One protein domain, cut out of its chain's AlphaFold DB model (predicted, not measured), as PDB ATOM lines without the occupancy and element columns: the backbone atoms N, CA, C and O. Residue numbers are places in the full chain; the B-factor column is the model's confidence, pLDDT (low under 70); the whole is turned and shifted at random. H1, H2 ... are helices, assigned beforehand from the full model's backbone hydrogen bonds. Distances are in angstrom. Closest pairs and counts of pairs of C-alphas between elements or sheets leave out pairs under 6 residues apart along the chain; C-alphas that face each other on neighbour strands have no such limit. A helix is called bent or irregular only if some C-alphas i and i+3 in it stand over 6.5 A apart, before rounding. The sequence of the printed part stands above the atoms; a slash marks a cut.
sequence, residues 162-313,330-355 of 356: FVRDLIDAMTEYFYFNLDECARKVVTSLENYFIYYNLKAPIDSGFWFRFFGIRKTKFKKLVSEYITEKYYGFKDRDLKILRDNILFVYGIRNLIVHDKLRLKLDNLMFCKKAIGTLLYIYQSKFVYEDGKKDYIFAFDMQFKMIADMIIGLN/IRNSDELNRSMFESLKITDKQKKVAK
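AT A GLANCE: This is residues 162 to 313 and 330 to 355 of the 356 residues of an uncharacterized protein of Candidatus Harrisonbacteria bacterium CG10_big_fil_rev_8_21_14_0_10_40_38 (UniProt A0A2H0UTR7). The longest helix, H5, crosses H2 and H6 of a bundle of four helices, H1, H2, H6 and H8, which run side by side at shallow tilts; H6 lies in the middle, between H1, H2 and H8 on one side and H5 and H10 on the other. H4 and H9 pack on H5, and residues 204 to 211, of which 206 to 211 belong to H3, stick out as the tip of an arm. The printed part has 178 residues with ten named helices, H1 to H10 in order, and no named strand: the class is all helix. It is compact, with a radius of gyration of the C-alphas of 16.6 A and spans of 59 by 41 by 32 A.

IN THESE COORDINATES: H5, residues 235 to 256, is 30.9 A long, from C-alpha 235 at (86.411, -37.276, 37.001). H6, residues 264 to 280, is 25.2 A long and irregular, with C-alphas 265 and 268 7.5 A apart. H1, residues 162 to 174, begins with C-alpha 162 at (91.517, -40.540, 60.488); H2, residues 178 to 195, measures 25.3 A and H8, residues 292 to 310, 26.7 A. H4 is residues 217 to 225 and H9 residues 333 to 344. The shortest are H3, residues 206 to 211, H7, residues 284 to 288, and H10, residues 348 to 353, with C-alpha 353 at (108.325, -23.483, 46.080).

HOW THE PARTS SIT: H6 is the hub, touching six helices. Residues 241 to 248 of H5 touch it at a steep tilt of 49 degrees, closest at the C-alphas of Leu 241 and Thr 276, 5.7 A. H2 touches H6 at a shallow tilt of 14 degrees, the same way; the closest C-alphas are Val 185 and Ile 274, 6.4 A. H1 and H2 form a helical hairpin at 11 degrees, closest at the C-alphas of Phe 162 and Ser 188, 4.4 A. Residues 295 to 299 of H8 touch H6, with the C-alphas of Leu 278 and Asp 299 closest at 6.6 A. H4 and H5 form another helical hairpin, closest at the C-alphas of Val 222 and Arg 242, 6.4 A. H9 touches H5, closest at the C-alphas of Asp 237 and Phe 341, 6.0 A. H10 touches H6, closest at the C-alphas of Phe 269 and Gln 350, 6.6 A. H7 is close to but not clearly touching H8; H3 touches no helix. Every O i to N i+4 pair is within hydrogen-bond range in H1, H2, H4, H7, H8, H9 and H10; H3 has 1 of 2, H5 17 of 18 and H6 11 of 13.

THE WHOLE: The C-alphas of Phe 206 and Asn 313 are farthest apart, 59.1 A. Residues 314 to 329 are not printed, and C-alphas 313 and 330 are 25.8 A apart across the cut. Of the links printed whole, none is long. Mean pLDDT of the printed part is 87.7; residues 202 to 215 and 310 to 311 are under 70.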
ATOM      1  N   PHE A 162      91.319 -41.428  61.638       94.31
ATOM      2  CA  PHE A 162      91.517 -40.540  60.488       94.31
ATOM      3  C   PHE A 162      90.995 -39.113  60.735       94.31
ATOM      4  O   PHE A 162      91.571 -38.160  60.216       94.31
ATOM      5  N   VAL A 163      89.944 -38.945  61.548       93.25
ATOM      6  CA  VAL A 163      89.433 -37.619  61.934       93.25
ATOM      7  C   VAL A 163      90.370 -36.956  62.939       93.25
ATOM      8  O   VAL A 163      90.628 -35.764  62.805       93.25
ATOM      9  N   ARG A 164      90.956 -37.709  63.882       93.69
ATOM     10  CA  ARG A 164      91.990 -37.172  64.787       93.69
ATOM     11  C   ARG A 164      93.168 -36.598  64.001       93.69
ATOM     12  O   ARG A 164      93.526 -35.445  64.195       93.69
ATOM     13  N   ASP A 165      93.694 -37.352  63.034       96.56
ATOM     14  CA  ASP A 165      94.810 -36.874  62.208       96.56
ATOM     15  C   ASP A 165      94.426 -35.688  61.303       96.56
ATOM     16  O   ASP A 165      95.283 -34.877  60.955       96.56
ATOM     17  N   LEU A 166      93.148 -35.555  60.921       96.50
ATOM     18  CA  LEU A 166      92.652 -34.364  60.222       96.50
ATOM     19  C   LEU A 166      92.693 -33.134  61.140       96.50
ATOM     20  O   LEU A 166      93.162 -32.078  60.715       96.50
ATOM     21  N   ILE A 167      92.225 -33.271  62.384       95.31
ATOM     22  CA  ILE A 167      92.266 -32.203  63.397       95.31
ATOM     23  C   ILE A 167      93.716 -31.801  63.682       95.31
ATOM     24  O   ILE A 167      94.029 -30.609  63.715       95.31
ATOM     25  N   ASP A 168      94.615 -32.780  63.810       97.12
ATOM     26  CA  ASP A 168      96.045 -32.531  63.981       97.12
ATOM     27  C   ASP A 168      96.597 -31.753  62.778       97.12
ATOM     28  O   ASP A 168      97.220 -30.712  62.956       97.12
ATOM     29  N   ALA A 169      96.299 -32.166  61.539       97.75
ATOM     30  CA  ALA A 169      96.748 -31.444  60.345       97.75
ATOM     31  C   ALA A 169      96.284 -29.975  60.320       97.75
ATOM     32  O   ALA A 169      97.055 -29.094  59.927       97.75
ATOM     33  N   MET A 170      95.040 -29.707  60.738       96.38
ATOM     34  CA  MET A 170      94.495 -28.350  60.869       96.38
ATOM     35  C   MET A 170      95.215 -27.548  61.955       96.38
ATOM     36  O   MET A 170      95.575 -26.393  61.732       96.38
ATOM     37  N   THR A 171      95.468 -28.169  63.105       95.06
ATOM     38  CA  THR A 171      96.201 -27.560  64.218       95.06
ATOM     39  C   THR A 171      97.617 -27.180  63.793       95.06
ATOM     40  O   THR A 171      98.012 -26.024  63.933       95.06
ATOM     41  N   GLU A 172      98.359 -28.105  63.180       95.44
ATOM     42  CA  GLU A 172      99.728 -27.857  62.714       95.44
ATOM     43  C   GLU A 172      99.790 -26.742  61.656       95.44
ATOM     44  O   GLU A 172     100.747 -25.964  61.625       95.44
ATOM     45  N   TYR A 173      98.752 -26.599  60.819       94.69
ATOM     46  CA  TYR A 173      98.628 -25.460  59.905       94.69
ATOM     47  C   TYR A 173      98.540 -24.123  60.659       94.69
ATOM     48  O   TYR A 173      99.260 -23.185  60.312       94.69
ATOM     49  N   PHE A 174      97.708 -24.030  61.702       91.81
ATOM     50  CA  PHE A 174      97.546 -22.794  62.481       91.81
ATOM     51  C   PHE A 174      98.784 -22.431  63.312       91.81
ATOM     52  O   PHE A 174      99.035 -21.249  63.547       91.81
ATOM     53  N   TYR A 175      99.592 -23.423  63.693       91.56
ATOM     54  CA  TYR A 175     100.864 -23.230  64.396       91.56
ATOM     55  C   TYR A 175     102.085 -23.143  63.467       91.56
ATOM     56  O   TYR A 175     103.218 -23.142  63.946       91.56
ATOM     57  N   PHE A 176     101.886 -23.031  62.149       91.88
ATOM     58  CA  PHE A 176     102.960 -22.919  61.152       91.88
ATOM     59  C   PHE A 176     103.947 -24.106  61.120       91.88
ATOM     60  O   PHE A 176     105.052 -23.986  60.586       91.88
ATOM     61  N   ASN A 177     103.555 -25.277  61.623       92.94
ATOM     62  CA  ASN A 177     104.342 -26.507  61.531       92.94
ATOM     63  C   ASN A 177     103.974 -27.274  60.252       92.94
ATOM     64  O   ASN A 177     103.266 -28.284  60.240       92.94
ATOM     65  N   LEU A 178     104.433 -26.735  59.125       93.88
ATOM     66  CA  LEU A 178     103.994 -27.179  57.801       93.88
ATOM     67  C   LEU A 178     104.464 -28.601  57.458       93.88
ATOM     68  O   LEU A 178     103.753 -29.327  56.758       93.88
ATOM     69  N   ASP A 179     105.624 -29.013  57.976       94.06
ATOM     70  CA  ASP A 179     106.152 -30.372  57.822       94.06
ATOM     71  C   ASP A 179     105.198 -31.411  58.421       94.06
ATOM     72  O   ASP A 179     104.837 -32.394  57.759       94.06
ATOM     73  N   GLU A 180     104.767 -31.182  59.664       95.69
ATOM     74  CA  GLU A 180     103.860 -32.093  60.357       95.69
ATOM     75  C   GLU A 180     102.447 -32.018  59.781       95.69
ATOM     76  O   GLU A 180     101.817 -33.054  59.583       95.69
ATOM     77  N   CYS A 181     101.993 -30.836  59.354       96.94
ATOM     78  CA  CYS A 181     100.748 -30.694  58.600       96.94
ATOM     79  C   CYS A 181     100.726 -31.607  57.355       96.94
ATOM     80  O   CYS A 181      99.782 -32.374  57.154       96.94
ATOM     81  N   ALA A 182     101.788 -31.592  56.537       96.50
ATOM     82  CA  ALA A 182     101.878 -32.443  55.348       96.50
ATOM     83  C   ALA A 182     101.901 -33.943  55.693       96.50
ATOM     84  O   ALA A 182     101.302 -34.754  54.978       96.50
ATOM     85  N   ARG A 183     102.572 -34.322  56.790       96.38
ATOM     86  CA  ARG A 183     102.575 -35.700  57.304       96.38
ATOM     87  C   ARG A 183     101.183 -36.133  57.738       96.38
ATOM     88  O   ARG A 183     100.708 -37.162  57.259       96.38
ATOM     89  N   LYS A 184     100.513 -35.323  58.553       98.00
ATOM     90  CA  LYS A 184      99.183 -35.599  59.096       98.00
ATOM     91  C   LYS A 184      98.102 -35.665  58.028       98.00
ATOM     92  O   LYS A 184      97.272 -36.563  58.092       98.00
ATOM     93  N   VAL A 185      98.171 -34.847  56.972       98.25
ATOM     94  CA  VAL A 185      97.269 -34.986  55.810       98.25
ATOM     95  C   VAL A 185      97.374 -36.381  55.178       98.25
ATOM     96  O   VAL A 185      96.360 -37.012  54.880       98.25
ATOM     97  N   VAL A 186      98.594 -36.881  54.970       97.62
ATOM     98  CA  VAL A 186      98.816 -38.207  54.371       97.62
ATOM     99  C   VAL A 186      98.395 -39.319  55.322       97.62
ATOM    100  O   VAL A 186      97.674 -40.224  54.906       97.62
ATOM    101  N   THR A 187      98.817 -39.243  56.585       96.75
ATOM    102  CA  THR A 187      98.499 -40.245  57.609       96.75
ATOM    103  C   THR A 187      96.997 -40.338  57.846       96.75
ATOM    104  O   THR A 187      96.462 -41.443  57.884       96.75
ATOM    105  N   SER A 188      96.296 -39.202  57.878       97.88
ATOM    106  CA  SER A 188      94.837 -39.150  57.942       97.88
ATOM    107  C   SER A 188      94.207 -39.943  56.792       97.88
ATOM    108  O   SER A 188      93.387 -40.827  57.037       97.88
ATOM    109  N   LEU A 189      94.654 -39.741  55.545       98.06
ATOM    110  CA  LEU A 189      94.110 -40.490  54.409       98.06
ATOM    111  C   LEU A 189      94.470 -41.988  54.432       98.06
ATOM    112  O   LEU A 189      93.651 -42.833  54.065       98.06
ATOM    113  N   GLU A 190      95.683 -42.344  54.858       96.25
ATOM    114  CA  GLU A 190      96.079 -43.746  55.049       96.25
ATOM    115  C   GLU A 190      95.160 -44.440  56.063       96.25
ATOM    116  O   GLU A 190      94.643 -45.529  55.801       96.25
ATOM    117  N   ASN A 191      94.893 -43.764  57.178       96.38
ATOM    118  CA  ASN A 191      94.008 -44.226  58.235       96.38
ATOM    119  C   ASN A 191      92.540 -44.281  57.801       96.38
ATOM    120  O   ASN A 191      91.821 -45.187  58.215       96.38
ATOM    121  N   TYR A 192      92.100 -43.387  56.916       96.25
ATOM    122  CA  TYR A 192      90.787 -43.464  56.277       96.25
ATOM    123  C   TYR A 192      90.648 -44.746  55.444       96.25
ATOM    124  O   TYR A 192      89.663 -45.474  55.586       96.25
ATOM    125  N   PHE A 193      91.650 -45.075  54.619       96.00
ATOM    126  CA  PHE A 193      91.622 -46.314  53.838       96.00
ATOM    127  C   PHE A 193      91.593 -47.555  54.739       96.00
ATOM    128  O   PHE A 193      90.898 -48.517  54.424       96.00
ATOM    129  N   ILE A 194      92.317 -47.534  55.862       93.75
ATOM    130  CA  ILE A 194      92.317 -48.632  56.839       93.75
ATOM    131  C   ILE A 194      90.957 -48.751  57.533       93.75
ATOM    132  O   ILE A 194      90.414 -49.852  57.599       93.75
ATOM    133  N   TYR A 195      90.397 -47.637  58.009       93.25
ATOM    134  CA  TYR A 195      89.134 -47.599  58.748       93.25
ATOM    135  C   TYR A 195      87.973 -48.187  57.934       93.25
ATOM    136  O   TYR A 195      87.220 -49.011  58.444       93.25
ATOM    137  N   TYR A 196      87.883 -47.853  56.643       93.25
ATOM    138  CA  TYR A 196      86.873 -48.418  55.737       93.25
ATOM    139  C   TYR A 196      87.296 -49.749  55.085       93.25
ATOM    140  O   TYR A 196      86.626 -50.227  54.170       93.25
ATOM    141  N   ASN A 197      88.401 -50.360  55.535       92.69
ATOM    142  CA  ASN A 197      88.935 -51.629  55.024       92.69
ATOM    143  C   ASN A 197      89.119 -51.648  53.490       92.69
ATOM    144  O   ASN A 197      88.849 -52.641  52.809       92.69
ATOM    145  N   LEU A 198      89.582 -50.528  52.936       92.62
ATOM    146  CA  LEU A 198      89.795 -50.335  51.508       92.62
ATOM    147  C   LEU A 198      91.119 -50.987  51.098       92.62
ATOM    148  O   LEU A 198      92.190 -50.697  51.642       92.62
ATOM    149  N   LYS A 199      91.055 -51.911  50.137       88.00
ATOM    150  CA  LYS A 199      92.189 -52.752  49.740       88.00
ATOM    151  C   LYS A 199      92.640 -52.390  48.337       88.00
ATOM    152  O   LYS A 199      91.838 -52.262  47.422       88.00
ATOM    153  N   ALA A 200      93.952 -52.256  48.162       80.19
ATOM    154  CA  ALA A 200      94.507 -52.118  46.827       80.19
ATOM    155  C   ALA A 200      94.258 -53.431  46.065       80.19
ATOM    156  O   ALA A 200      94.519 -54.495  46.640       80.19
ATOM    157  N   PRO A 201      93.789 -53.383  44.809       71.62
ATOM    158  CA  PRO A 201      93.669 -54.583  43.998       71.62
ATOM    159  C   PRO A 201      95.032 -55.284  43.887       71.62
ATOM    160  O   PRO A 201      96.089 -54.644  43.820       71.62
ATOM    161  N   ILE A 202      95.004 -56.618  43.933       68.31
ATOM    162  CA  ILE A 202      96.191 -57.453  43.738       68.31
ATOM    163  C   ILE A 202      96.511 -57.411  42.242       68.31
ATOM    164  O   ILE A 202      95.709 -57.868  41.432       68.31
ATOM    165  N   ASP A 203      97.672 -56.869  41.867       61.34
ATOM    166  CA  ASP A 203      98.116 -56.904  40.470       61.34
ATOM    167  C   ASP A 203      98.462 -58.359  40.116       61.34
ATOM    168  O   ASP A 203      99.535 -58.854  40.463       61.34
ATOM    169  N   SER A 204      97.554 -59.060  39.440       50.62
ATOM    170  CA  SER A 204      97.725 -60.461  39.027       50.62
ATOM    171  C   SER A 204      98.356 -60.625  37.633       50.62
ATOM    172  O   SER A 204      98.494 -61.742  37.141       50.62
ATOM    173  N   GLY A 205      98.768 -59.535  36.978       54.75
ATOM    174  CA  GLY A 205      99.264 -59.561  35.598       54.75
ATOM    175  C   GLY A 205     100.756 -59.892  35.457       54.75
ATOM    176  O   GLY A 205     101.612 -59.153  35.946       54.75
ATOM    177  N   PHE A 206     101.073 -60.937  34.684       52.06
ATOM    178  CA  PHE A 206     102.438 -61.360  34.311       52.06
ATOM    179  C   PHE A 206     103.282 -60.220  33.695       52.06
ATOM    180  O   PHE A 206     104.461 -60.072  34.007       52.06
ATOM    181  N   TRP A 207     102.655 -59.339  32.905       53.47
ATOM    182  CA  TRP A 207     103.292 -58.171  32.276       53.47
ATOM    183  C   TRP A 207     103.656 -57.045  33.258       53.47
ATOM    184  O   TRP A 207     104.651 -56.346  33.060       53.47
ATOM    185  N   PHE A 208     102.917 -56.894  34.362       51.81
ATOM    186  CA  PHE A 208     103.211 -55.888  35.393       51.81
ATOM    187  C   PHE A 208     104.469 -56.251  36.202       51.81
ATOM    188  O   PHE A 208     105.151 -55.371  36.725       51.81
ATOM    189  N   ARG A 209     104.814 -57.548  36.249       51.50
ATOM    190  CA  ARG A 209     106.053 -58.072  36.844       51.50
ATOM    191  C   ARG A 209     107.310 -57.695  36.047       51.50
ATOM    192  O   ARG A 209     108.361 -57.562  36.664       51.50
ATOM    193  N   PHE A 210     107.191 -57.507  34.728       48.16
ATOM    194  CA  PHE A 210     108.316 -57.205  33.828       48.16
ATOM    195  C   PHE A 210     108.431 -55.721  33.437       48.16
ATOM    196  O   PHE A 210     109.545 -55.223  33.329       48.16
ATOM    197  N   PHE A 211     107.314 -54.997  33.273       48.81
ATOM    198  CA  PHE A 211     107.313 -53.610  32.764       48.81
ATOM    199  C   PHE A 211     106.638 -52.582  33.695       48.81
ATOM    200  O   PHE A 211     106.572 -51.394  33.375       48.81
ATOM    201  N   GLY A 212     106.110 -53.002  34.849       42.44
ATOM    202  CA  GLY A 212     105.317 -52.136  35.720       42.44
ATOM    203  C   GLY A 212     106.157 -51.221  36.615       42.44
ATOM    204  O   GLY A 212     106.889 -51.684  37.490       42.44
ATOM    205  N   ILE A 213     105.965 -49.902  36.499       48.22
ATOM    206  CA  ILE A 213     106.352 -48.949  37.550       48.22
ATOM    207  C   ILE A 213     105.570 -49.339  38.812       48.22
ATOM    208  O   ILE A 213     104.351 -49.155  38.865       48.22
ATOM    209  N   ARG A 214     106.245 -49.890  39.831       49.50
ATOM    210  CA  ARG A 214     105.614 -50.280  41.105       49.50
ATOM    211  C   ARG A 214     104.954 -49.059  41.755       49.50
ATOM    212  O   ARG A 214     105.602 -48.273  42.445       49.50
ATOM    213  N   LYS A 215     103.645 -48.883  41.550       58.56
ATOM    214  CA  LYS A 215     102.847 -47.923  42.320       58.56
ATOM    215  C   LYS A 215     102.803 -48.416  43.768       58.56
ATOM    216  O   LYS A 215     102.428 -49.560  44.016       58.56
ATOM    217  N   THR A 216     103.189 -47.562  44.719       76.50
ATOM    218  CA  THR A 216     103.052 -47.870  46.151       76.50
ATOM    219  C   THR A 216     101.582 -48.144  46.486       76.50
ATOM    220  O   THR A 216     100.688 -47.632  45.805       76.50
ATOM    221  N   LYS A 217     101.316 -48.938  47.536       86.12
ATOM    222  CA  LYS A 217      99.952 -49.284  47.989       86.12
ATOM    223  C   LYS A 217      99.046 -48.047  48.076       86.12
ATOM    224  O   LYS A 217      97.942 -48.065  47.548       86.12
ATOM    225  N   PHE A 218      99.561 -46.954  48.638       90.25
ATOM    226  CA  PHE A 218      98.869 -45.666  48.727       90.25
ATOM    227  C   PHE A 218      98.427 -45.116  47.360       90.25
ATOM    228  O   PHE A 218      97.260 -44.788  47.170       90.25
ATOM    229  N   LYS A 219      99.335 -45.073  46.372       92.19
ATOM    230  CA  LYS A 219      99.030 -44.561  45.022       92.19
ATOM    231  C   LYS A 219      97.914 -45.352  44.338       92.19
ATOM    232  O   LYS A 219      97.118 -44.776  43.595       92.19
ATOM    233  N   LYS A 220      97.872 -46.668  44.567       90.62
ATOM    234  CA  LYS A 220      96.809 -47.537  44.047       90.62
ATOM    235  C   LYS A 220      95.469 -47.235  44.704       90.62
ATOM    236  O   LYS A 220      94.507 -47.013  43.986       90.62
ATOM    237  N   LEU A 221      95.434 -47.146  46.035       93.69
ATOM    238  CA  LEU A 221      94.221 -46.805  46.786       93.69
ATOM    239  C   LEU A 221      93.636 -45.459  46.335       93.69
ATOM    240  O   LEU A 221      92.450 -45.374  46.044       93.69
ATOM    241  N   VAL A 222      94.482 -44.439  46.179       95.69
ATOM    242  CA  VAL A 222      94.081 -43.126  45.644       95.69
ATOM    243  C   VAL A 222      93.452 -43.238  44.252       95.69
ATOM    244  O   VAL A 222      92.432 -42.606  43.996       95.69
ATOM    245  N   SER A 223      94.039 -44.033  43.353       93.38
ATOM    246  CA  SER A 223      93.524 -44.181  41.982       93.38
ATOM    247  C   SER A 223      92.200 -44.952  41.939       93.38
ATOM    248  O   SER A 223      91.346 -44.638  41.122       93.38
ATOM    249  N   GLU A 224      92.044 -45.950  42.809       93.94
ATOM    250  CA  GLU A 224      90.896 -46.862  42.822       93.94
ATOM    251  C   GLU A 224      89.665 -46.234  43.489       93.94
ATOM    252  O   GLU A 224      88.538 -46.351  43.007       93.94
ATOM    253  N   TYR A 225      89.883 -45.553  44.616       95.94
ATOM    254  CA  TYR A 225      88.792 -45.129  45.485       95.94
ATOM    255  C   TYR A 225      88.369 -43.682  45.288       95.94
ATOM    256  O   TYR A 225      87.244 -43.367  45.645       95.94
ATOM    257  N   ILE A 226      89.195 -42.818  44.690       96.62
ATOM    258  CA  ILE A 226      88.822 -41.428  44.377       96.62
ATOM    259  C   ILE A 226      88.333 -41.366  42.930       96.62
ATOM    260  O   ILE A 226      89.057 -40.925  42.040       96.62
ATOM    261  N   THR A 227      87.124 -41.872  42.682       96.25
ATOM    262  CA  THR A 227      86.511 -42.021  41.346       96.25
ATOM    263  C   THR A 227      85.020 -41.681  41.386       96.25
ATOM    264  O   THR A 227      84.416 -41.701  42.456       96.25
ATOM    265  N   GLU A 228      84.397 -41.390  40.239       95.69
ATOM    266  CA  GLU A 228      82.973 -40.997  40.173       95.69
ATOM    267  C   GLU A 228      82.033 -42.031  40.820       95.69
ATOM    268  O   GLU A 228      80.975 -41.692  41.335       95.69
ATOM    269  N   LYS A 229      82.451 -43.303  40.886       95.06
ATOM    270  CA  LYS A 229      81.714 -44.373  41.570       95.06
ATOM    271  C   LYS A 229      81.415 -44.060  43.043       95.06
ATOM    272  O   LYS A 229      80.400 -44.513  43.570       95.06
ATOM    273  N   TYR A 230      82.307 -43.338  43.717       95.75
ATOM    274  CA  TYR A 230      82.229 -43.086  45.159       95.75
ATOM    275  C   TYR A 230      81.991 -41.610  45.505       95.75
ATOM    276  O   TYR A 230      81.941 -41.277  46.688       95.75
ATOM    277  N   TYR A 231      81.850 -40.735  44.505       95.06
ATOM    278  CA  TYR A 231      81.773 -39.285  44.687       95.06
ATOM    279  C   TYR A 231      80.742 -38.653  43.751       95.06
ATOM    280  O   TYR A 231      80.646 -39.021  42.588       95.06
ATOM    281  N   GLY A 232      80.045 -37.619  44.225       90.88
ATOM    282  CA  GLY A 232      79.136 -36.801  43.407       90.88
ATOM    283  C   GLY A 232      79.837 -35.778  42.498       90.88
ATOM    284  O   GLY A 232      79.237 -34.761  42.161       90.88
ATOM    285  N   PHE A 233      81.106 -36.001  42.146       92.56
ATOM    286  CA  PHE A 233      81.933 -35.087  41.351       92.56
ATOM    287  C   PHE A 233      82.371 -35.748  40.049       92.56
ATOM    288  O   PHE A 233      82.523 -36.966  39.998       92.56
ATOM    289  N   LYS A 234      82.632 -34.938  39.020       94.00
ATOM    290  CA  LYS A 234      83.134 -35.425  37.730       94.00
ATOM    291  C   LYS A 234      84.606 -35.823  37.822       94.00
ATOM    292  O   LYS A 234      85.371 -35.243  38.594       94.00
ATOM    293  N   ASP A 235      85.048 -36.740  36.965       94.88
ATOM    294  CA  ASP A 235      86.411 -37.276  37.001       94.88
ATOM    295  C   ASP A 235      87.478 -36.195  36.791       94.88
ATOM    296  O   ASP A 235      88.540 -36.254  37.410       94.88
ATOM    297  N   ARG A 236      87.186 -35.153  35.998       94.00
ATOM    298  CA  ARG A 236      88.104 -34.010  35.835       94.00
ATOM    299  C   ARG A 236      88.416 -33.332  37.180       94.00
ATOM    300  O   ARG A 236      89.550 -32.917  37.398       94.00
ATOM    301  N   ASP A 237      87.422 -33.239  38.065       93.88
ATOM    302  CA  ASP A 237      87.505 -32.554  39.356       93.88
ATOM    303  C   ASP A 237      88.188 -33.490  40.371       93.88
ATOM    304  O   ASP A 237      89.131 -33.111  41.069       93.88
ATOM    305  N   LEU A 238      87.821 -34.777  40.353       96.31
ATOM    306  CA  LEU A 238      88.477 -35.830  41.138       96.31
ATOM    307  C   LEU A 238      89.953 -36.014  40.771       96.31
ATOM    308  O   LEU A 238      90.778 -36.311  41.638       96.31
ATOM    309  N   LYS A 239      90.324 -35.782  39.507       96.75
ATOM    310  CA  LYS A 239      91.717 -35.779  39.057       96.75
ATOM    311  C   LYS A 239      92.546 -34.745  39.809       96.75
ATOM    312  O   LYS A 239      93.669 -35.061  40.189       96.75
ATOM    313  N   ILE A 240      91.992 -33.564  40.094       96.62
ATOM    314  CA  ILE A 240      92.684 -32.538  40.884       96.62
ATOM    315  C   ILE A 240      92.949 -33.045  42.305       96.62
ATOM    316  O   ILE A 240      94.061 -32.876  42.805       96.62
ATOM    317  N   LEU A 241      91.984 -33.727  42.936       97.31
ATOM    318  CA  LEU A 241      92.185 -34.311  44.270       97.31
ATOM    319  C   LEU A 241      93.294 -35.363  44.265       97.31
ATOM    320  O   LEU A 241      94.180 -35.333  45.122       97.31
ATOM    321  N   ARG A 242      93.269 -36.268  43.277       97.62
ATOM    322  CA  ARG A 242      94.296 -37.305  43.098       97.62
ATOM    323  C   ARG A 242      95.671 -36.676  42.881       97.62
ATOM    324  O   ARG A 242      96.619 -37.027  43.580       97.62
ATOM    325  N   ASP A 243      95.788 -35.717  41.969       97.00
ATOM    326  CA  ASP A 243      97.057 -35.054  41.662       97.00
ATOM    327  C   ASP A 243      97.611 -34.302  42.881       97.00
ATOM    328  O   ASP A 243      98.801 -34.415  43.195       97.00
ATOM    329  N   ASN A 244      96.748 -33.587  43.610       97.62
ATOM    330  CA  ASN A 244      97.115 -32.893  44.839       97.62
ATOM    331  C   ASN A 244      97.628 -33.873  45.899       97.62
ATOM    332  O   ASN A 244      98.734 -33.697  46.409       97.62
ATOM    333  N   ILE A 245      96.868 -34.923  46.227       97.38
ATOM    334  CA  ILE A 245      97.236 -35.817  47.330       97.38
ATOM    335  C   ILE A 245      98.464 -36.670  47.007       97.38
ATOM    336  O   ILE A 245      99.296 -36.925  47.878       97.38
ATOM    337  N   LEU A 246      98.644 -37.056  45.741       96.69
ATOM    338  CA  LEU A 246      99.856 -37.735  45.284       96.69
ATOM    339  C   LEU A 246     101.083 -36.827  45.365       96.69
ATOM    340  O   LEU A 246     102.178 -37.299  45.683       96.69
ATOM    341  N   PHE A 247     100.910 -35.532  45.099       96.25
ATOM    342  CA  PHE A 247     101.965 -34.548  45.289       96.25
ATOM    343  C   PHE A 247     102.312 -34.377  46.776       96.25
ATOM    344  O   PHE A 247     103.487 -34.479  47.129       96.25
ATOM    345  N   VAL A 248     101.310 -34.207  47.649       96.50
ATOM    346  CA  VAL A 248     101.499 -34.107  49.110       96.50
ATOM    347  C   VAL A 248     102.195 -35.359  49.657       96.50
ATOM    348  O   VAL A 248     103.151 -35.242  50.417       96.50
ATOM    349  N   TYR A 249     101.811 -36.553  49.197       95.81
ATOM    350  CA  TYR A 249     102.490 -37.809  49.533       95.81
ATOM    351  C   TYR A 249     103.976 -37.808  49.144       95.81
ATOM    352  O   TYR A 249     104.831 -38.271  49.900       95.81
ATOM    353  N   GLY A 250     104.307 -37.257  47.972       93.38
ATOM    354  CA  GLY A 250     105.693 -37.058  47.550       93.38
ATOM    355  C   GLY A 250     106.470 -36.138  48.494       93.38
ATOM    356  O   GLY A 250     107.570 -36.494  48.913       93.38
ATOM    357  N   ILE A 251     105.879 -35.000  48.868       93.75
ATOM    358  CA  ILE A 251     106.455 -34.037  49.822       93.75
ATOM    359  C   ILE A 251     106.672 -34.679  51.195       93.75
ATOM    360  O   ILE A 251     107.783 -34.632  51.720       93.75
ATOM    361  N   ARG A 252     105.665 -35.377  51.734       93.56
ATOM    362  CA  ARG A 252     105.761 -36.120  52.999       93.56
ATOM    363  C   ARG A 252     106.950 -37.076  53.009       93.56
ATOM    364  O   ARG A 252     107.673 -37.138  53.998       93.56
ATOM    365  N   ASN A 253     107.176 -37.817  51.923       90.06
ATOM    366  CA  ASN A 253     108.310 -38.737  51.841       90.06
ATOM    367  C   ASN A 253     109.657 -38.006  51.811       90.06
ATOM    368  O   ASN A 253     110.608 -38.480  52.426       90.06
ATOM    369  N   LEU A 254     109.747 -36.848  51.152       91.81
ATOM    370  CA  LEU A 254     110.956 -36.023  51.206       91.81
ATOM    371  C   LEU A 254     111.232 -35.529  52.633       91.81
ATOM    372  O   LEU A 254     112.365 -35.647  53.086       91.81
ATOM    373  N   ILE A 255     110.206 -35.077  53.361       90.00
ATOM    374  CA  ILE A 255     110.321 -34.623  54.760       90.00
ATOM    375  C   ILE A 255     110.732 -35.774  55.695       90.00
ATOM    376  O   ILE A 255     111.584 -35.612  56.561       90.00
ATOM    377  N   VAL A 256     110.135 -36.964  55.554       85.50
ATOM    378  CA  VAL A 256     110.475 -38.150  56.373       85.50
ATOM    379  C   VAL A 256     111.913 -38.616  56.164       85.50
ATOM    380  O   VAL A 256     112.532 -39.088  57.110       85.50
ATOM    381  N   HIS A 257     112.458 -38.446  54.964       85.69
ATOM    382  CA  HIS A 257     113.849 -38.779  54.666       85.69
ATOM    383  C   HIS A 257     114.801 -37.581  54.790       85.69
ATOM    384  O   HIS A 257     115.893 -37.632  54.229       85.69
ATOM    385  N   ASP A 258     114.371 -36.521  55.486       80.75
ATOM    386  CA  ASP A 258     115.139 -35.300  55.773       80.75
ATOM    387  C   ASP A 258     115.727 -34.615  54.524       80.75
ATOM    388  O   ASP A 258     116.759 -33.956  54.558       80.75
ATOM    389  N   LYS A 259     115.056 -34.773  53.376       82.38
ATOM    390  CA  LYS A 259     115.452 -34.172  52.091       82.38
ATOM    391  C   LYS A 259     114.810 -32.812  51.847       82.38
ATOM    392  O   LYS A 259     115.092 -32.181  50.832       82.38
ATOM    393  N   LEU A 260     113.874 -32.413  52.704       88.94
ATOM    394  CA  LEU A 260     113.070 -31.212  52.536       88.94
ATOM    395  C   LEU A 260     112.528 -30.747  53.886       88.94
ATOM    396  O   LEU A 260     112.047 -31.563  54.671       88.94
ATOM    397  N   ARG A 261     112.533 -29.430  54.086       84.50
ATOM    398  CA  ARG A 261     111.805 -28.728  55.144       84.50
ATOM    399  C   ARG A 261     110.942 -27.663  54.492       84.50
ATOM    400  O   ARG A 261     111.453 -26.848  53.723       84.50
ATOM    401  N   LEU A 262     109.643 -27.700  54.749       88.38
ATOM    402  CA  LEU A 262     108.723 -26.711  54.215       88.38
ATOM    403  C   LEU A 262     108.985 -25.358  54.875       88.38
ATOM    404  O   LEU A 262     109.095 -25.236  56.095       88.38
ATOM    405  N   LYS A 263     109.079 -24.329  54.038       87.75
ATOM    406  CA  LYS A 263     109.239 -22.938  54.454       87.75
ATOM    407  C   LYS A 263     107.865 -22.324  54.671       87.75
ATOM    408  O   LYS A 263     106.870 -22.774  54.116       87.75
ATOM    409  N   LEU A 264     107.809 -21.230  55.420       84.75
ATOM    410  CA  LEU A 264     106.548 -20.566  55.770       84.75
ATOM    411  C   LEU A 264     105.768 -20.056  54.544       84.75
ATOM    412  O   LEU A 264     104.539 -20.023  54.560       84.75
ATOM    413  N   ASP A 265     106.454 -19.798  53.429       83.00
ATOM    414  CA  ASP A 265     105.843 -19.452  52.139       83.00
ATOM    415  C   ASP A 265     105.010 -20.615  51.543       83.00
ATOM    416  O   ASP A 265     104.232 -20.433  50.601       83.00
ATOM    417  N   ASN A 266     105.129 -21.827  52.101       87.12
ATOM    418  CA  ASN A 266     104.328 -22.999  51.754       87.12
ATOM    419  C   ASN A 266     102.985 -23.074  52.501       87.12
ATOM    420  O   ASN A 266     102.262 -24.054  52.322       87.12
ATOM    421  N   LEU A 267     102.588 -22.057  53.276       88.44
ATOM    422  CA  LEU A 267     101.319 -22.055  54.020       88.44
ATOM    423  C   LEU A 267     100.111 -22.403  53.128       88.44
ATOM    424  O   LEU A 267      99.302 -23.275  53.448       88.44
ATOM    425  N   MET A 268     100.036 -21.803  51.934       88.94
ATOM    426  CA  MET A 268      98.959 -22.079  50.974       88.94
ATOM    427  C   MET A 268      98.971 -23.506  50.414       88.94
ATOM    428  O   MET A 268      97.928 -23.990  49.976       88.94
ATOM    429  N   PHE A 269     100.125 -24.179  50.393       92.25
ATOM    430  CA  PHE A 269     100.197 -25.592  50.023       92.25
ATOM    431  C   PHE A 269      99.490 -26.452  51.082       92.25
ATOM    432  O   PHE A 269      98.626 -27.248  50.720       92.25
ATOM    433  N   CYS A 270      99.763 -26.223  52.370       93.88
ATOM    434  CA  CYS A 270      99.098 -26.927  53.469       93.88
ATOM    435  C   CYS A 270      97.588 -26.643  53.515       93.88
ATOM    436  O   CYS A 270      96.804 -27.587  53.603       93.88
ATOM    437  N   LYS A 271      97.157 -25.382  53.325       94.44
ATOM    438  CA  LYS A 271      95.721 -25.030  53.225       94.44
ATOM    439  C   LYS A 271      95.015 -25.843  52.129       94.44
ATOM    440  O   LYS A 271      93.941 -26.396  52.355       94.44
ATOM    441  N   LYS A 272      95.638 -25.964  50.949       95.31
ATOM    442  CA  LYS A 272      95.104 -26.756  49.824       95.31
ATOM    443  C   LYS A 272      95.149 -28.262  50.074       95.31
ATOM    444  O   LYS A 272      94.256 -28.972  49.619       95.31
ATOM    445  N   ALA A 273      96.156 -28.757  50.791       96.88
ATOM    446  CA  ALA A 273      96.262 -30.163  51.167       96.88
ATOM    447  C   ALA A 273      95.132 -30.576  52.129       96.88
ATOM    448  O   ALA A 273      94.452 -31.567  51.869       96.88
ATOM    449  N   ILE A 274      94.861 -29.765  53.160       97.69
ATOM    450  CA  ILE A 274      93.727 -29.953  54.082       97.69
ATOM    451  C   ILE A 274      92.400 -29.867  53.322       97.69
ATOM    452  O   ILE A 274      91.571 -30.766  53.434       97.69
ATOM    453  N   GLY A 275      92.223 -28.840  52.480       96.38
ATOM    454  CA  GLY A 275      91.032 -28.722  51.637       96.38
ATOM    455  C   GLY A 275      90.820 -29.959  50.755       96.38
ATOM    456  O   GLY A 275      89.718 -30.489  50.687       96.38
ATOM    457  N   THR A 276      91.887 -30.480  50.142       97.12
ATOM    458  CA  THR A 276      91.842 -31.699  49.317       97.12
ATOM    459  C   THR A 276      91.348 -32.887  50.127       97.12
ATOM    460  O   THR A 276      90.480 -33.623  49.663       97.12
ATOM    461  N   LEU A 277      91.856 -33.050  51.346       97.44
ATOM    462  CA  LEU A 277      91.449 -34.124  52.242       97.44
ATOM    463  C   LEU A 277      89.970 -34.018  52.643       97.44
ATOM    464  O   LEU A 277      89.254 -35.015  52.598       97.44
ATOM    465  N   LEU A 278      89.488 -32.810  52.943       96.44
ATOM    466  CA  LEU A 278      88.078 -32.559  53.251       96.44
ATOM    467  C   LEU A 278      87.157 -32.932  52.082       96.44
ATOM    468  O   LEU A 278      86.125 -33.560  52.308       96.44
ATOM    469  N   TYR A 279      87.540 -32.633  50.835       95.38
ATOM    470  CA  TYR A 279      86.797 -33.090  49.650       95.38
ATOM    471  C   TYR A 279      86.854 -34.609  49.463       95.38
ATOM    472  O   TYR A 279      85.850 -35.216  49.091       95.38
ATOM    473  N   ILE A 280      87.991 -35.249  49.753       96.75
ATOM    474  CA  ILE A 280      88.105 -36.715  49.734       96.75
ATOM    475  C   ILE A 280      87.158 -37.346  50.766       96.75
ATOM    476  O   ILE A 280      86.577 -38.397  50.495       96.75
ATOM    477  N   TYR A 281      86.932 -36.698  51.908       95.75
ATOM    478  CA  TYR A 281      85.989 -37.154  52.934       95.75
ATOM    479  C   TYR A 281      84.518 -36.858  52.628       95.75
ATOM    480  O   TYR A 281      83.650 -37.248  53.399       95.75
ATOM    481  N   GLN A 282      84.201 -36.274  51.472       93.44
ATOM    482  CA  GLN A 282      82.825 -36.206  50.960       93.44
ATOM    483  C   GLN A 282      82.426 -37.466  50.173       93.44
ATOM    484  O   GLN A 282      81.469 -37.451  49.399       93.44
ATOM    485  N   SER A 283      83.174 -38.559  50.341       94.81
ATOM    486  CA  SER A 283      82.894 -39.836  49.696       94.81
ATOM    487  C   SER A 283      81.591 -40.463  50.195       94.81
ATOM    488  O   SER A 283      81.111 -40.202  51.304       94.81
ATOM    489  N   LYS A 284      81.063 -41.389  49.393       93.50
ATOM    490  CA  LYS A 284      79.924 -42.236  49.754       93.50
ATOM    491  C   LYS A 284      80.147 -42.999  51.070       93.50
ATOM    492  O   LYS A 284      79.214 -43.118  51.851       93.50
ATOM    493  N   PHE A 285      81.379 -43.426  51.360       92.31
ATOM    494  CA  PHE A 285      81.716 -44.154  52.590       92.31
ATOM    495  C   PHE A 285      81.446 -43.326  53.855       92.31
ATOM    496  O   PHE A 285      80.824 -43.809  54.794       92.31
ATOM    497  N   VAL A 286      81.867 -42.056  53.859       90.12
ATOM    498  CA  VAL A 286      81.653 -41.138  54.994       90.12
ATOM    499  C   VAL A 286      80.180 -40.770  55.139       90.12
ATOM    500  O   VAL A 286      79.691 -40.595  56.257       90.12
ATOM    501  N   TYR A 287      79.476 -40.648  54.010       87.44
ATOM    502  CA  TYR A 287      78.042 -40.386  53.991       87.44
ATOM    503  C   TYR A 287      77.252 -41.527  54.638       87.44
ATOM    504  O   TYR A 287      76.467 -41.286  55.551       87.44
ATOM    505  N   GLU A 288      77.490 -42.762  54.196       87.06
ATOM    506  CA  GLU A 288      76.786 -43.952  54.686       87.06
ATOM    507  C   GLU A 288      77.106 -44.263  56.155       87.06
ATOM    508  O   GLU A 288      76.238 -44.734  56.882       87.06
ATOM    509  N   ASP A 289      78.313 -43.930  56.620       85.62
ATOM    510  CA  ASP A 289      78.738 -44.091  58.020       85.62
ATOM    511  C   ASP A 289      78.308 -42.916  58.934       85.62
ATOM    512  O   ASP A 289      78.748 -42.803  60.082       85.62
ATOM    513  N   GLY A 290      77.471 -41.999  58.424       85.25
ATOM    514  CA  GLY A 290      76.852 -40.913  59.193       85.25
ATOM    515  C   GLY A 290      77.815 -39.823  59.680       85.25
ATOM    516  O   GLY A 290      77.484 -39.073  60.595       85.25
ATOM    517  N   LYS A 291      79.016 -39.721  59.097       86.25
ATOM    518  CA  LYS A 291      80.077 -38.788  59.535       86.25
ATOM    519  C   LYS A 291      80.159 -37.510  58.699       86.25
ATOM    520  O   LYS A 291      80.961 -36.632  59.005       86.25
ATOM    521  N   LYS A 292      79.336 -37.376  57.653       87.38
ATOM    522  CA  LYS A 292      79.385 -36.228  56.731       87.38
ATOM    523  C   LYS A 292      79.210 -34.888  57.446       87.38
ATOM    524  O   LYS A 292      80.011 -33.987  57.211       87.38
ATOM    525  N   ASP A 293      78.196 -34.757  58.297       85.81
ATOM    526  CA  ASP A 293      77.878 -33.474  58.939       85.81
ATOM    527  C   ASP A 293      79.025 -33.001  59.841       85.81
ATOM    528  O   ASP A 293      79.331 -31.813  59.907       85.81
ATOM    529  N   TYR A 294      79.746 -33.948  60.441       86.75
ATOM    530  CA  TYR A 294      80.956 -33.684  61.211       86.75
ATOM    531  C   TYR A 294      82.116 -33.187  60.366       86.75
ATOM    532  O   TYR A 294      82.734 -32.179  60.703       86.75
ATOM    533  N   ILE A 295      82.411 -33.873  59.262       90.50
ATOM    534  CA  ILE A 295      83.451 -33.430  58.326       90.50
ATOM    535  C   ILE A 295      83.122 -32.037  57.782       90.50
ATOM    536  O   ILE A 295      84.012 -31.197  57.662       90.50
ATOM    537  N   PHE A 296      81.846 -31.767  57.508       89.69
ATOM    538  CA  PHE A 296      81.386 -30.456  57.069       89.69
ATOM    539  C   PHE A 296      81.554 -29.384  58.157       89.69
ATOM    540  O   PHE A 296      82.027 -28.287  57.866       89.69
ATOM    541  N   ALA A 297      81.248 -29.702  59.417       90.12
ATOM    542  CA  ALA A 297      81.490 -28.804  60.546       90.12
ATOM    543  C   ALA A 297      82.984 -28.471  60.719       90.12
ATOM    544  O   ALA A 297      83.323 -27.301  60.906       90.12
ATOM    545  N   PHE A 298      83.881 -29.455  60.568       91.38
ATOM    546  CA  PHE A 298      85.329 -29.213  60.563       91.38
ATOM    547  C   PHE A 298      85.773 -28.326  59.397       91.38
ATOM    548  O   PHE A 298      86.571 -27.416  59.604       91.38
ATOM    549  N   ASP A 299      85.254 -28.549  58.187       92.38
ATOM    550  CA  ASP A 299      85.556 -27.702  57.025       92.38
ATOM    551  C   ASP A 299      85.133 -26.243  57.263       92.38
ATOM    552  O   ASP A 299      85.928 -25.321  57.068       92.38
ATOM    553  N   MET A 300      83.905 -26.026  57.747       90.31
ATOM    554  CA  MET A 300      83.402 -24.689  58.070       90.31
ATOM    555  C   MET A 300      84.253 -24.003  59.137       90.31
ATOM    556  O   MET A 300      84.674 -22.861  58.944       90.31
ATOM    557  N   GLN A 301      84.540 -24.698  60.242       90.38
ATOM    558  CA  GLN A 301      85.332 -24.131  61.328       90.38
ATOM    559  C   GLN A 301      86.767 -23.835  60.874       90.38
ATOM    560  O   GLN A 301      87.280 -22.753  61.148       90.38
ATOM    561  N   PHE A 302      87.398 -24.742  60.120       92.38
ATOM    562  CA  PHE A 302      88.736 -24.532  59.574       92.38
ATOM    563  C   PHE A 302      88.793 -23.310  58.657       92.38
ATOM    564  O   PHE A 302      89.679 -22.474  58.819       92.38
ATOM    565  N   LYS A 303      87.849 -23.175  57.715       89.81
ATOM    566  CA  LYS A 303      87.777 -22.021  56.804       89.81
ATOM    567  C   LYS A 303      87.580 -20.717  57.566       89.81
ATOM    568  O   LYS A 303      88.336 -19.778  57.351       89.81
ATOM    569  N   MET A 304      86.632 -20.696  58.497       87.88
ATOM    570  CA  MET A 304      86.360 -19.532  59.334       87.88
ATOM    571  C   MET A 304      87.601 -19.110  60.134       87.88
ATOM    572  O   MET A 304      87.993 -17.949  60.074       87.88
ATOM    573  N   ILE A 305      88.259 -20.044  60.828       88.25
ATOM    574  CA  ILE A 305      89.476 -19.748  61.595       88.25
ATOM    575  C   ILE A 305      90.615 -19.319  60.660       88.25
ATOM    576  O   ILE A 305      91.312 -18.350  60.948       88.25
ATOM    577  N   ALA A 306      90.803 -19.990  59.522       86.81
ATOM    578  CA  ALA A 306      91.836 -19.626  58.556       86.81
ATOM    579  C   ALA A 306      91.631 -18.214  57.995       86.81
ATOM    580  O   ALA A 306      92.611 -17.500  57.795       86.81
ATOM    581  N   ASP A 307      90.388 -17.800  57.766       81.69
ATOM    582  CA  ASP A 307      90.065 -16.457  57.288       81.69
ATOM    583  C   ASP A 307      90.212 -15.412  58.410       81.69
ATOM    584  O   ASP A 307      90.694 -14.307  58.157       81.69
ATOM    585  N   MET A 308      89.915 -15.772  59.668       77.56
ATOM    586  CA  MET A 308      90.217 -14.940  60.845       77.56
ATOM    587  C   MET A 308      91.727 -14.746  61.060       77.56
ATOM    588  O   MET A 308      92.147 -13.654  61.444       77.56
ATOM    589  N   ILE A 309      92.537 -15.785  60.817       75.25
ATOM    590  CA  ILE A 309      93.996 -15.748  61.009       75.25
ATOM    591  C   ILE A 309      94.702 -15.022  59.872       75.25
ATOM    592  O   ILE A 309      95.643 -14.272  60.085       75.25
ATOM    593  N   ILE A 310      94.273 -15.230  58.628       69.44
ATOM    594  CA  ILE A 310      94.821 -14.440  57.521       69.44
ATOM    595  C   ILE A 310      94.456 -12.961  57.732       69.44
ATOM    596  O   ILE A 310      95.254 -12.084  57.403       69.44
ATOM    597  N   GLY A 311      93.306 -12.691  58.360       63.66
ATOM    598  CA  GLY A 311      92.825 -11.348  58.640       63.66
ATOM    599  C   GLY A 311      92.460 -10.601  57.357       63.66
ATOM    600  O   GLY A 311      92.752 -11.022  56.236       63.66
ATOM    601  N   LEU A 312      91.780  -9.467  57.506       74.88
ATOM    602  CA  LEU A 312      91.426  -8.625  56.367       74.88
ATOM    603  C   LEU A 312      92.452  -7.505  56.239       74.88
ATOM    604  O   LEU A 312      92.297  -6.451  56.841       74.88
ATOM    605  N   ASN A 313      93.502  -7.711  55.456       79.56
ATOM    606  CA  ASN A 313      94.458  -6.645  55.176       79.56
ATOM    607  C   ASN A 313      93.890  -5.674  54.125       79.56
ATOM    608  O   ASN A 313      93.612  -6.079  52.992       79.56
ATOM    609  N   ILE A 330      79.803 -17.177  37.722       78.62
ATOM    610  CA  ILE A 330      79.359 -18.560  37.918       78.62
ATOM    611  C   ILE A 330      77.854 -18.642  37.647       78.62
ATOM    612  O   ILE A 330      77.056 -18.031  38.356       78.62
ATOM    613  N   ARG A 331      77.458 -19.394  36.618       82.38
ATOM    614  CA  ARG A 331      76.069 -19.478  36.132       82.38
ATOM    615  C   ARG A 331      75.355 -20.758  36.544       82.38
ATOM    616  O   ARG A 331      74.130 -20.812  36.498       82.38
ATOM    617  N   ASN A 332      76.096 -21.801  36.905       87.00
ATOM    618  CA  ASN A 332      75.536 -23.105  37.257       87.00
ATOM    619  C   ASN A 332      76.440 -23.869  38.239       87.00
ATOM    620  O   ASN A 332      77.562 -23.461  38.543       87.00
ATOM    621  N   SER A 333      75.936 -24.999  38.736       84.56
ATOM    622  CA  SER A 333      76.641 -25.853  39.696       84.56
ATOM    623  C   SER A 333      77.914 -26.496  39.131       84.56
ATOM    624  O   SER A 333      78.857 -26.720  39.886       84.56
ATOM    625  N   ASP A 334      77.983 -26.766  37.823       85.56
ATOM    626  CA  ASP A 334      79.188 -27.321  37.191       85.56
ATOM    627  C   ASP A 334      80.322 -26.292  37.153       85.56
ATOM    628  O   ASP A 334      81.466 -26.615  37.470       85.56
ATOM    629  N   GLU A 335      79.997 -25.044  36.815       86.19
ATOM    630  CA  GLU A 335      80.923 -23.909  36.854       86.19
ATOM    631  C   GLU A 335      81.377 -23.603  38.281       86.19
ATOM    632  O   GLU A 335      82.564 -23.360  38.502       86.19
ATOM    633  N   LEU A 336      80.466 -23.689  39.257       86.00
ATOM    634  CA  LEU A 336      80.811 -23.537  40.669       86.00
ATOM    635  C   LEU A 336      81.825 -24.601  41.096       86.00
ATOM    636  O   LEU A 336      82.883 -24.258  41.619       86.00
ATOM    637  N   ASN A 337      81.537 -25.877  40.818       85.56
ATOM    638  CA  ASN A 337      82.449 -26.978  41.117       85.56
ATOM    639  C   ASN A 337      83.801 -26.749  40.443       85.56
ATOM    640  O   ASN A 337      84.835 -26.785  41.105       85.56
ATOM    641  N   ARG A 338      83.809 -26.423  39.149       87.62
ATOM    642  CA  ARG A 338      85.048 -26.152  38.419       87.62
ATOM    643  C   ARG A 338      85.873 -25.049  39.085       87.62
ATOM    644  O   ARG A 338      87.066 -25.243  39.305       87.62
ATOM    645  N   SER A 339      85.249 -23.927  39.441       87.06
ATOM    646  CA  SER A 339      85.927 -22.812  40.110       87.06
ATOM    647  C   SER A 339      86.480 -23.227  41.482       87.06
ATOM    648  O   SER A 339      87.648 -22.976  41.794       87.06
ATOM    649  N   MET A 340      85.697 -23.969  42.275       88.62
ATOM    650  CA  MET A 340      86.125 -24.493  43.577       88.62
ATOM    651  C   MET A 340      87.328 -25.441  43.453       88.62
ATOM    652  O   MET A 340      88.328 -25.253  44.150       88.62
ATOM    653  N   PHE A 341      87.282 -26.427  42.553       90.94
ATOM    654  CA  PHE A 341      88.371 -27.390  42.372       90.94
ATOM    655  C   PHE A 341      89.625 -26.751  41.753       90.94
ATOM    656  O   PHE A 341      90.741 -27.068  42.172       90.94
ATOM    657  N   GLU A 342      89.488 -25.793  40.833       89.12
ATOM    658  CA  GLU A 342      90.641 -25.035  40.326       89.12
ATOM    659  C   GLU A 342      91.281 -24.168  41.418       89.12
ATOM    660  O   GLU A 342      92.511 -24.099  41.509       89.12
ATOM    661  N   SER A 343      90.488 -23.581  42.324       86.88
ATOM    662  CA  SER A 343      91.032 -22.863  43.485       86.88
ATOM    663  C   SER A 343      91.845 -23.784  44.410       86.88
ATOM    664  O   SER A 343      92.860 -23.367  44.982       86.88
ATOM    665  N   LEU A 344      91.454 -25.060  44.494       92.19
ATOM    666  CA  LEU A 344      92.074 -26.085  45.329       92.19
ATOM    667  C   LEU A 344      93.355 -26.674  44.725       92.19
ATOM    668  O   LEU A 344      94.213 -27.187  45.445       92.19
ATOM    669  N   LYS A 345      93.516 -26.597  43.406       94.25
ATOM    670  CA  LYS A 345      94.662 -27.156  42.683       94.25
ATOM    671  C   LYS A 345      95.984 -26.594  43.197       94.25
ATOM    672  O   LYS A 345      96.192 -25.377  43.221       94.25
ATOM    673  N   ILE A 346      96.919 -27.465  43.577       91.81
ATOM    674  CA  ILE A 346      98.287 -27.059  43.913       91.81
ATOM    675  C   ILE A 346      98.989 -26.693  42.602       91.81
ATOM    676  O   ILE A 346      99.267 -27.550  41.761       91.81
ATOM    677  N   THR A 347      99.246 -25.400  42.405       88.50
ATOM    678  CA  THR A 347      99.797 -24.883  41.144       88.50
ATOM    679  C   THR A 347     101.263 -25.259  40.985       88.50
ATOM    680  O   THR A 347     101.961 -25.509  41.965       88.50
ATOM    681  N   ASP A 348     101.785 -25.234  39.761       87.00
ATOM    682  CA  ASP A 348     103.192 -25.576  39.533       87.00
ATOM    683  C   ASP A 348     104.155 -24.597  40.213       87.00
ATOM    684  O   ASP A 348     105.213 -25.013  40.682       87.00
ATOM    685  N   LYS A 349     103.767 -23.321  40.368       84.62
ATOM    686  CA  LYS A 349     104.504 -22.363  41.206       84.62
ATOM    687  C   LYS A 349     104.594 -22.871  42.645       84.62
ATOM    688  O   LYS A 349     105.686 -22.937  43.196       84.62
ATOM    689  N   GLN A 350     103.473 -23.289  43.230       83.06
ATOM    690  CA  GLN A 350     103.446 -23.833  44.590       83.06
ATOM    691  C   GLN A 350     104.242 -25.139  44.695       83.06
ATOM    692  O   GLN A 350     104.969 -25.321  45.665       83.06
ATOM    693  N   LYS A 351     104.180 -26.014  43.682       85.44
ATOM    694  CA  LYS A 351     104.978 -27.249  43.647       85.44
ATOM    695  C   LYS A 351     106.480 -26.975  43.609       85.44
ATOM    696  O   LYS A 351     107.231 -27.716  44.233       85.44
ATOM    697  N   LYS A 352     106.910 -25.948  42.866       84.38
ATOM    698  CA  LYS A 352     108.314 -25.517  42.807       84.38
ATOM    699  C   LYS A 352     108.774 -24.981  44.160       84.38
ATOM    700  O   LYS A 352     109.763 -25.478  44.674       84.38
ATOM    701  N   VAL A 353     108.010 -24.060  44.757       77.44
ATOM    702  CA  VAL A 353     108.325 -23.483  46.080       77.44
ATOM    703  C   VAL A 353     108.325 -24.555  47.175       77.44
ATOM    704  O   VAL A 353     109.115 -24.487  48.102       77.44
ATOM    705  N   ALA A 354     107.462 -25.569  47.088       72.69
ATOM    706  CA  ALA A 354     107.447 -26.675  48.051       72.69
ATOM    707  C   ALA A 354     108.611 -27.661  47.883       72.69
ATOM    708  O   ALA A 354     108.835 -28.471  48.768       72.69
ATOM    709  N   LYS A 355     109.326 -27.639  46.754       75.31
ATOM    710  CA  LYS A 355     110.470 -28.523  46.483       75.31
ATOM    711  C   LYS A 355     111.825 -27.820  46.611       75.31
ATOM    712  O   LYS A 355     112.841 -28.468  46.374       75.31
TER     713      LYS A 355